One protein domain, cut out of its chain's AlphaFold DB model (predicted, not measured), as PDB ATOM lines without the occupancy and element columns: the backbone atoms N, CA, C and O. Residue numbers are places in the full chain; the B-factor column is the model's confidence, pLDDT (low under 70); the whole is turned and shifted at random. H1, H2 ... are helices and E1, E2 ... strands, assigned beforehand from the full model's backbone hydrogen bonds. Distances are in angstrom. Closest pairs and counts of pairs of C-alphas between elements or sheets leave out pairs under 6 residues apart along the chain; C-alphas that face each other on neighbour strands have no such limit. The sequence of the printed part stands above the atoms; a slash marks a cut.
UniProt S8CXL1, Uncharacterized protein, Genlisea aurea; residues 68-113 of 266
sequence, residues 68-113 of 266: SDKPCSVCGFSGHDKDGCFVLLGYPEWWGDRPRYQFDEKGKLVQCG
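What this domain is: This is residues 68 to 113 of the 266 residues of an uncharacterized protein of Genlisea aurea (UniProt S8CXL1). What is the picture? There is little regular structure: a flat piece, mostly loops, with a small hairpin, E1 and E2, towards one end and residues 68 to 85 winding without a named element towards the other. What are its figures? The printed part has 46 residues, 12 in named elements: H1, E1, E2 in order, mixed, with E1 and E2 antiparallel. It is compact, radius of gyration of the C-alphas 10.8 A, spanning 28 by 27 by 14 A.

Where its parts are: Where is the helix? H1, residues 86 to 89, begins at C-alpha (38.207, -4.517, -0.564) and is 4.8 A long. Where are the strands? E1, residues 100 to 103, is 10.6 A long; E2, residues 109 to 112, is 9.5 A long and ends at C-alpha (35.381, 4.413, 8.614).

How they stand to each other: How do E1 and E2 pair? They are antiparallel at 137 degrees, with N 110 and O 102 within hydrogen-bond range at 2.8 A. Where is H1? Its closest C-alphas with E1, Val 87 and Gln 102, are 6.0 A apart; H1 and E2 are apart. How is its backbone? H1 is too short for an O i to N i+4 pair, and its 1 O i to N i+3 pair is not within range.

The domain as a whole: How large is it? The farthest C-alphas, of Trp 94 and Lys 106, are 28.6 A apart. Is it whole and confident? The printed part has no cut and no long link between named elements; pLDDT is under 70 at residues 68 to 69 and 113.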
ATOM      1  N   SER A  68      50.444  -3.821 -10.476       59.22
ATOM      2  CA  SER A  68      49.912  -2.600 -11.050       59.22
ATOM      3  C   SER A  68      50.404  -1.422 -10.205       59.22
ATOM      4  O   SER A  68      49.840  -1.075  -9.170       59.22
ATOM      5  N   ASP A  69      51.474  -0.777 -10.684       67.12
ATOM      6  CA  ASP A  69      51.878   0.568 -10.238       67.12
ATOM      7  C   ASP A  69      50.797   1.612 -10.584       67.12
ATOM      8  O   ASP A  69      50.762   2.718 -10.044       67.12
ATOM      9  N   LYS A  70      49.866   1.231 -11.468       81.19
ATOM     10  CA  LYS A  70      48.597   1.915 -11.701       81.19
ATOM     11  C   LYS A  70      47.750   1.844 -10.419       81.19
ATOM     12  O   LYS A  70      47.494   0.741  -9.942       81.19
ATOM     13  N   PRO A  71      47.266   2.973  -9.875       84.19
ATOM     14  CA  PRO A  71      46.334   2.940  -8.755       84.19
ATOM     15  C   PRO A  71      45.034   2.234  -9.158       84.19
ATOM     16  O   PRO A  71      44.551   2.394 -10.283       84.19
ATOM     17  N   CYS A  72      44.439   1.489  -8.226       86.44
ATOM     18  CA  CYS A  72      43.120   0.894  -8.399       86.44
ATOM     19  C   CYS A  72      42.107   1.982  -8.778       86.44
ATOM     20  O   CYS A  72      41.975   2.986  -8.076       86.44
ATOM     21  N   SER A  73      41.349   1.782  -9.861       86.25
ATOM     22  CA  SER A  73      40.443   2.817 -10.391       86.25
ATOM     23  C   SER A  73      39.229   3.117  -9.503       86.25
ATOM     24  O   SER A  73      38.346   3.851  -9.938       86.25
ATOM     25  N   VAL A  74      39.117   2.471  -8.343       86.81
ATOM     26  CA  VAL A  74      38.007   2.650  -7.408       86.81
ATOM     27  C   VAL A  74      38.500   3.321  -6.135       86.81
ATOM     28  O   VAL A  74      38.129   4.456  -5.869       86.81
ATOM     29  N   CYS A  75      39.382   2.677  -5.370       86.12
ATOM     30  CA  CYS A  75      39.877   3.249  -4.114       86.12
ATOM     31  C   CYS A  75      41.098   4.180  -4.273       86.12
ATOM     32  O   CYS A  75      41.488   4.829  -3.309       86.12
ATOM     33  N   GLY A  76      41.737   4.228  -5.448       83.62
ATOM     34  CA  GLY A  76      42.924   5.052  -5.706       83.62
ATOM     35  C   GLY A  76      44.241   4.534  -5.108       83.62
ATOM     36  O   GLY A  76      45.286   5.131  -5.360       83.62
ATOM     37  N   PHE A  77      44.234   3.433  -4.352       83.38
ATOM     38  CA  PHE A  77      45.451   2.823  -3.802       83.38
ATOM     39  C   PHE A  77      46.121   1.880  -4.815       83.38
ATOM     40  O   PHE A  77      45.441   1.182  -5.564       83.38
ATOM     41  N   SER A  78      47.456   1.840  -4.837       83.81
ATOM     42  CA  SER A  78      48.244   0.923  -5.674       83.81
ATOM     43  C   SER A  78      48.398  -0.469  -5.041       83.81
ATOM     44  O   SER A  78      48.130  -0.666  -3.853       83.81
ATOM     45  N   GLY A  79      48.837  -1.448  -5.839       83.69
ATOM     46  CA  GLY A  79      49.123  -2.809  -5.368       83.69
ATOM     47  C   GLY A  79      47.936  -3.780  -5.374       83.69
ATOM     48  O   GLY A  79      48.069  -4.885  -4.852       83.69
ATOM     49  N   HIS A  80      46.801  -3.395  -5.961       87.38
ATOM     50  CA  HIS A  80      45.708  -4.301  -6.325       87.38
ATOM     51  C   HIS A  80      44.904  -3.730  -7.502       87.38
ATOM     52  O   HIS A  80      44.789  -2.513  -7.651       87.38
ATOM     53  N   ASP A  81      44.314  -4.613  -8.305       88.38
ATOM     54  CA  ASP A  81      43.388  -4.239  -9.377       88.38
ATOM     55  C   ASP A  81      41.939  -4.149  -8.866       88.38
ATOM     56  O   ASP A  81      41.648  -4.478  -7.713       88.38
ATOM     57  N   LYS A  82      41.010  -3.706  -9.726       86.69
ATOM     58  CA  LYS A  82      39.591  -3.497  -9.370       86.69
ATOM     59  C   LYS A  82      38.971  -4.737  -8.716       86.69
ATOM     60  O   LYS A  82      38.310  -4.619  -7.688       86.69
ATOM     61  N   ASP A  83      39.264  -5.906  -9.275       86.25
ATOM     62  CA  ASP A  83      38.713  -7.200  -8.860       86.25
ATOM     63  C   ASP A  83      39.209  -7.650  -7.475       86.25
ATOM     64  O   ASP A  83      38.602  -8.515  -6.858       86.25
ATOM     65  N   GLY A  84      40.298  -7.053  -6.970       86.25
ATOM     66  CA  GLY A  84      40.840  -7.272  -5.624       86.25
ATOM     67  C   GLY A  84      40.551  -6.129  -4.645       86.25
ATOM     68  O   GLY A  84      41.163  -6.061  -3.579       86.25
ATOM     69  N   CYS A  85      39.679  -5.180  -4.998       90.38
ATOM     70  CA  CYS A  85      39.447  -3.993  -4.185       90.38
ATOM     71  C   CYS A  85      38.503  -4.278  -3.011       90.38
ATOM     72  O   CYS A  85      37.294  -4.372  -3.196       90.38
ATOM     73  N   PHE A  86      39.022  -4.320  -1.779       90.56
ATOM     74  CA  PHE A  86      38.207  -4.517  -0.564       90.56
ATOM     75  C   PHE A  86      37.139  -3.431  -0.323       90.56
ATOM     76  O   PHE A  86      36.185  -3.667   0.408       90.56
ATOM     77  N   VAL A  87      37.253  -2.262  -0.966       89.31
ATOM     78  CA  VAL A  87      36.188  -1.239  -0.958       89.31
ATOM     79  C   VAL A  87      34.985  -1.673  -1.814       89.31
ATOM     80  O   VAL A  87      33.855  -1.336  -1.478       89.31
ATOM     81  N   LEU A  88      35.208  -2.441  -2.890       89.69
ATOM     82  CA  LEU A  88      34.147  -3.053  -3.704       89.69
ATOM     83  C   LEU A  88      33.665  -4.389  -3.131       89.69
ATOM     84  O   LEU A  88      32.465  -4.618  -3.034       89.69
ATOM     85  N   LEU A  89      34.601  -5.279  -2.789       90.56
ATOM     86  CA  LEU A  89      34.310  -6.641  -2.327       90.56
ATOM     87  C   LEU A  89      33.751  -6.687  -0.897       90.56
ATOM     88  O   LEU A  89      33.205  -7.706  -0.480       90.56
ATOM     89  N   GLY A  90      33.926  -5.607  -0.134       89.69
ATOM     90  CA  GLY A  90      33.713  -5.583   1.306       89.69
ATOM     91  C   GLY A  90      34.934  -6.066   2.096       89.69
ATOM     92  O   GLY A  90      35.858  -6.703   1.580       89.69
ATOM     93  N   TYR A  91      34.934  -5.740   3.388       89.62
ATOM     94  CA  TYR A  91      36.004  -6.104   4.313       89.62
ATOM     95  C   TYR A  91      35.682  -7.426   5.022       89.62
ATOM     96  O   TYR A  91      34.658  -7.496   5.703       89.62
ATOM     97  N   PRO A  92      36.539  -8.458   4.905       87.88
ATOM     98  CA  PRO A  92      36.322  -9.744   5.563       87.88
ATOM     99  C   PRO A  92      36.536  -9.658   7.081       87.88
ATOM    100  O   PRO A  92      37.187  -8.745   7.587       87.88
ATOM    101  N   GLU A  93      36.031 -10.648   7.816       83.69
ATOM    102  CA  GLU A  93      36.062 -10.683   9.288       83.69
ATOM    103  C   GLU A  93      37.485 -10.581   9.870       83.69
ATOM    104  O   GLU A  93      37.727  -9.815  10.803       83.69
ATOM    105  N   TRP A  94      38.466 -11.241   9.239       86.38
ATOM    106  CA  TRP A  94      39.880 -11.187   9.633       86.38
ATOM    107  C   TRP A  94      40.545  -9.808   9.461       86.38
ATOM    108  O   TRP A  94      41.695  -9.631   9.865       86.38
ATOM    109  N   TRP A  95      39.863  -8.815   8.875       87.06
ATOM    110  CA  TRP A  95      40.402  -7.460   8.714       87.06
ATOM    111  C   TRP A  95      40.588  -6.733  10.057       87.06
ATOM    112  O   TRP A  95      41.478  -5.887  10.171       87.06
ATOM    113  N   GLY A  96      39.787  -7.075  11.077       84.62
ATOM    114  CA  GLY A  96      39.903  -6.526  12.435       84.62
ATOM    115  C   GLY A  96      39.863  -4.992  12.479       84.62
ATOM    116  O   GLY A  96      39.051  -4.368  11.785       84.62
ATOM    117  N   ASP A  97      40.768  -4.407  13.269       82.50
ATOM    118  CA  ASP A  97      40.929  -2.959  13.495       82.50
ATOM    119  C   ASP A  97      41.726  -2.222  12.403       82.50
ATOM    120  O   ASP A  97      42.049  -1.039  12.545       82.50
ATOM    121  N   ARG A  98      42.082  -2.897  11.303       84.94
ATOM    122  CA  ARG A  98      42.746  -2.236  10.170       84.94
ATOM    123  C   ARG A  98      41.809  -1.188   9.558       84.94
ATOM    124  O   ARG A  98      40.605  -1.438   9.473       84.94
ATOM    125  N   PRO A  99      42.344  -0.056   9.059       85.06
ATOM    126  CA  PRO A  99      41.524   1.006   8.490       85.06
ATOM    127  C   PRO A  99      40.647   0.462   7.360       85.06
ATOM    128  O   PRO A  99      41.133  -0.214   6.446       85.06
ATOM    129  N   ARG A 100      39.349   0.756   7.435       89.75
ATOM    130  CA  ARG A 100      38.376   0.458   6.382       89.75
ATOM    131  C   ARG A 100      38.000   1.758   5.685       89.75
ATOM    132  O   ARG A 100      38.007   2.824   6.301       89.75
ATOM    133  N   TYR A 101      37.692   1.664   4.401       89.25
ATOM    134  CA  TYR A 101      37.326   2.794   3.563       89.25
ATOM    135  C   TYR A 101      36.022   2.486   2.831       89.25
ATOM    136  O   TYR A 101      35.858   1.397   2.289       89.25
ATOM    137  N   GLN A 102      35.104   3.441   2.808       88.19
ATOM    138  CA  GLN A 102      33.810   3.345   2.130       88.19
ATOM    139  C   GLN A 102      33.575   4.612   1.308       88.19
ATOM    140  O   GLN A 102      34.245   5.622   1.521       88.19
ATOM    141  N   PHE A 103      32.647   4.569   0.359       88.75
ATOM    142  CA  PHE A 103      32.208   5.771  -0.348       88.75
ATOM    143  C   PHE A 103      31.082   6.455   0.425       88.75
ATOM    144  O   PHE A 103      30.162   5.786   0.892       88.75
ATOM    145  N   ASP A 104      31.157   7.779   0.551       85.94
ATOM    146  CA  ASP A 104      30.033   8.591   1.014       85.94
ATOM    147  C   ASP A 104      28.985   8.796  -0.100       85.94
ATOM    148  O   ASP A 104      29.201   8.454  -1.266       85.94
ATOM    149  N   GLU A 105      27.847   9.402   0.246       82.81
ATOM    150  CA  GLU A 105      26.754   9.732  -0.690       82.81
ATOM    151  C   GLU A 105      27.189  10.638  -1.861       82.81
ATOM    152  O   GLU A 105      26.458  10.796  -2.836       82.81
ATOM    153  N   LYS A 106      28.376  11.252  -1.773       85.00
ATOM    154  CA  LYS A 106      28.956  12.152  -2.777       85.00
ATOM    155  C   LYS A 106      30.054  11.463  -3.596       85.00
ATOM    156  O   LYS A 106      30.751  12.129  -4.361       85.00
ATOM    157  N   GLY A 107      30.213  10.143  -3.450       81.94
ATOM    158  CA  GLY A 107      31.192   9.334  -4.173       81.94
ATOM    159  C   GLY A 107      32.636   9.527  -3.703       81.94
ATOM    160  O   GLY A 107      33.566   9.113  -4.398       81.94
ATOM    161  N   LYS A 108      32.861  10.154  -2.543       85.19
ATOM    162  CA  LYS A 108      34.198  10.355  -1.982       85.19
ATOM    163  C   LYS A 108      34.560   9.205  -1.050       85.19
ATOM    164  O   LYS A 108      33.773   8.809  -0.195       85.19
ATOM    165  N   LEU A 109      35.791   8.712  -1.169       86.88
ATOM    166  CA  LEU A 109      36.323   7.715  -0.251       86.88
ATOM    167  C   LEU A 109      36.568   8.333   1.140       86.88
ATOM    168  O   LEU A 109      37.352   9.277   1.286       86.88
ATOM    169  N   VAL A 110      35.911   7.784   2.159       87.94
ATOM    170  CA  VAL A 110      36.032   8.153   3.574       87.94
ATOM    171  C   VAL A 110      36.544   6.966   4.385       87.94
ATOM    172  O   VAL A 110      36.186   5.821   4.122       87.94
ATOM    173  N   GLN A 111      37.404   7.228   5.371       85.69
ATOM    174  CA  GLN A 111      37.866   6.199   6.302       85.69
ATOM    175  C   GLN A 111      36.830   6.016   7.417       85.69
ATOM    176  O   GLN A 111      36.432   6.983   8.064       85.69
ATOM    177  N   CYS A 112      36.422   4.776   7.661       76.38
ATOM    178  CA  CYS A 112      35.381   4.413   8.614       76.38
ATOM    179  C   CYS A 112      35.853   3.246   9.496       76.38
ATOM    180  O   CYS A 112      36.146   2.163   9.002       76.38
ATOM    181  N   GLY A 113      35.893   3.445  10.813       68.56
ATOM    182  CA  GLY A 113      36.198   2.371  11.762       68.56
ATOM    183  C   GLY A 113      37.692   2.106  11.999       68.56
ATOM    184  O   GLY A 113      38.440   1.682  11.121       68.56
TER     185      GLY A 113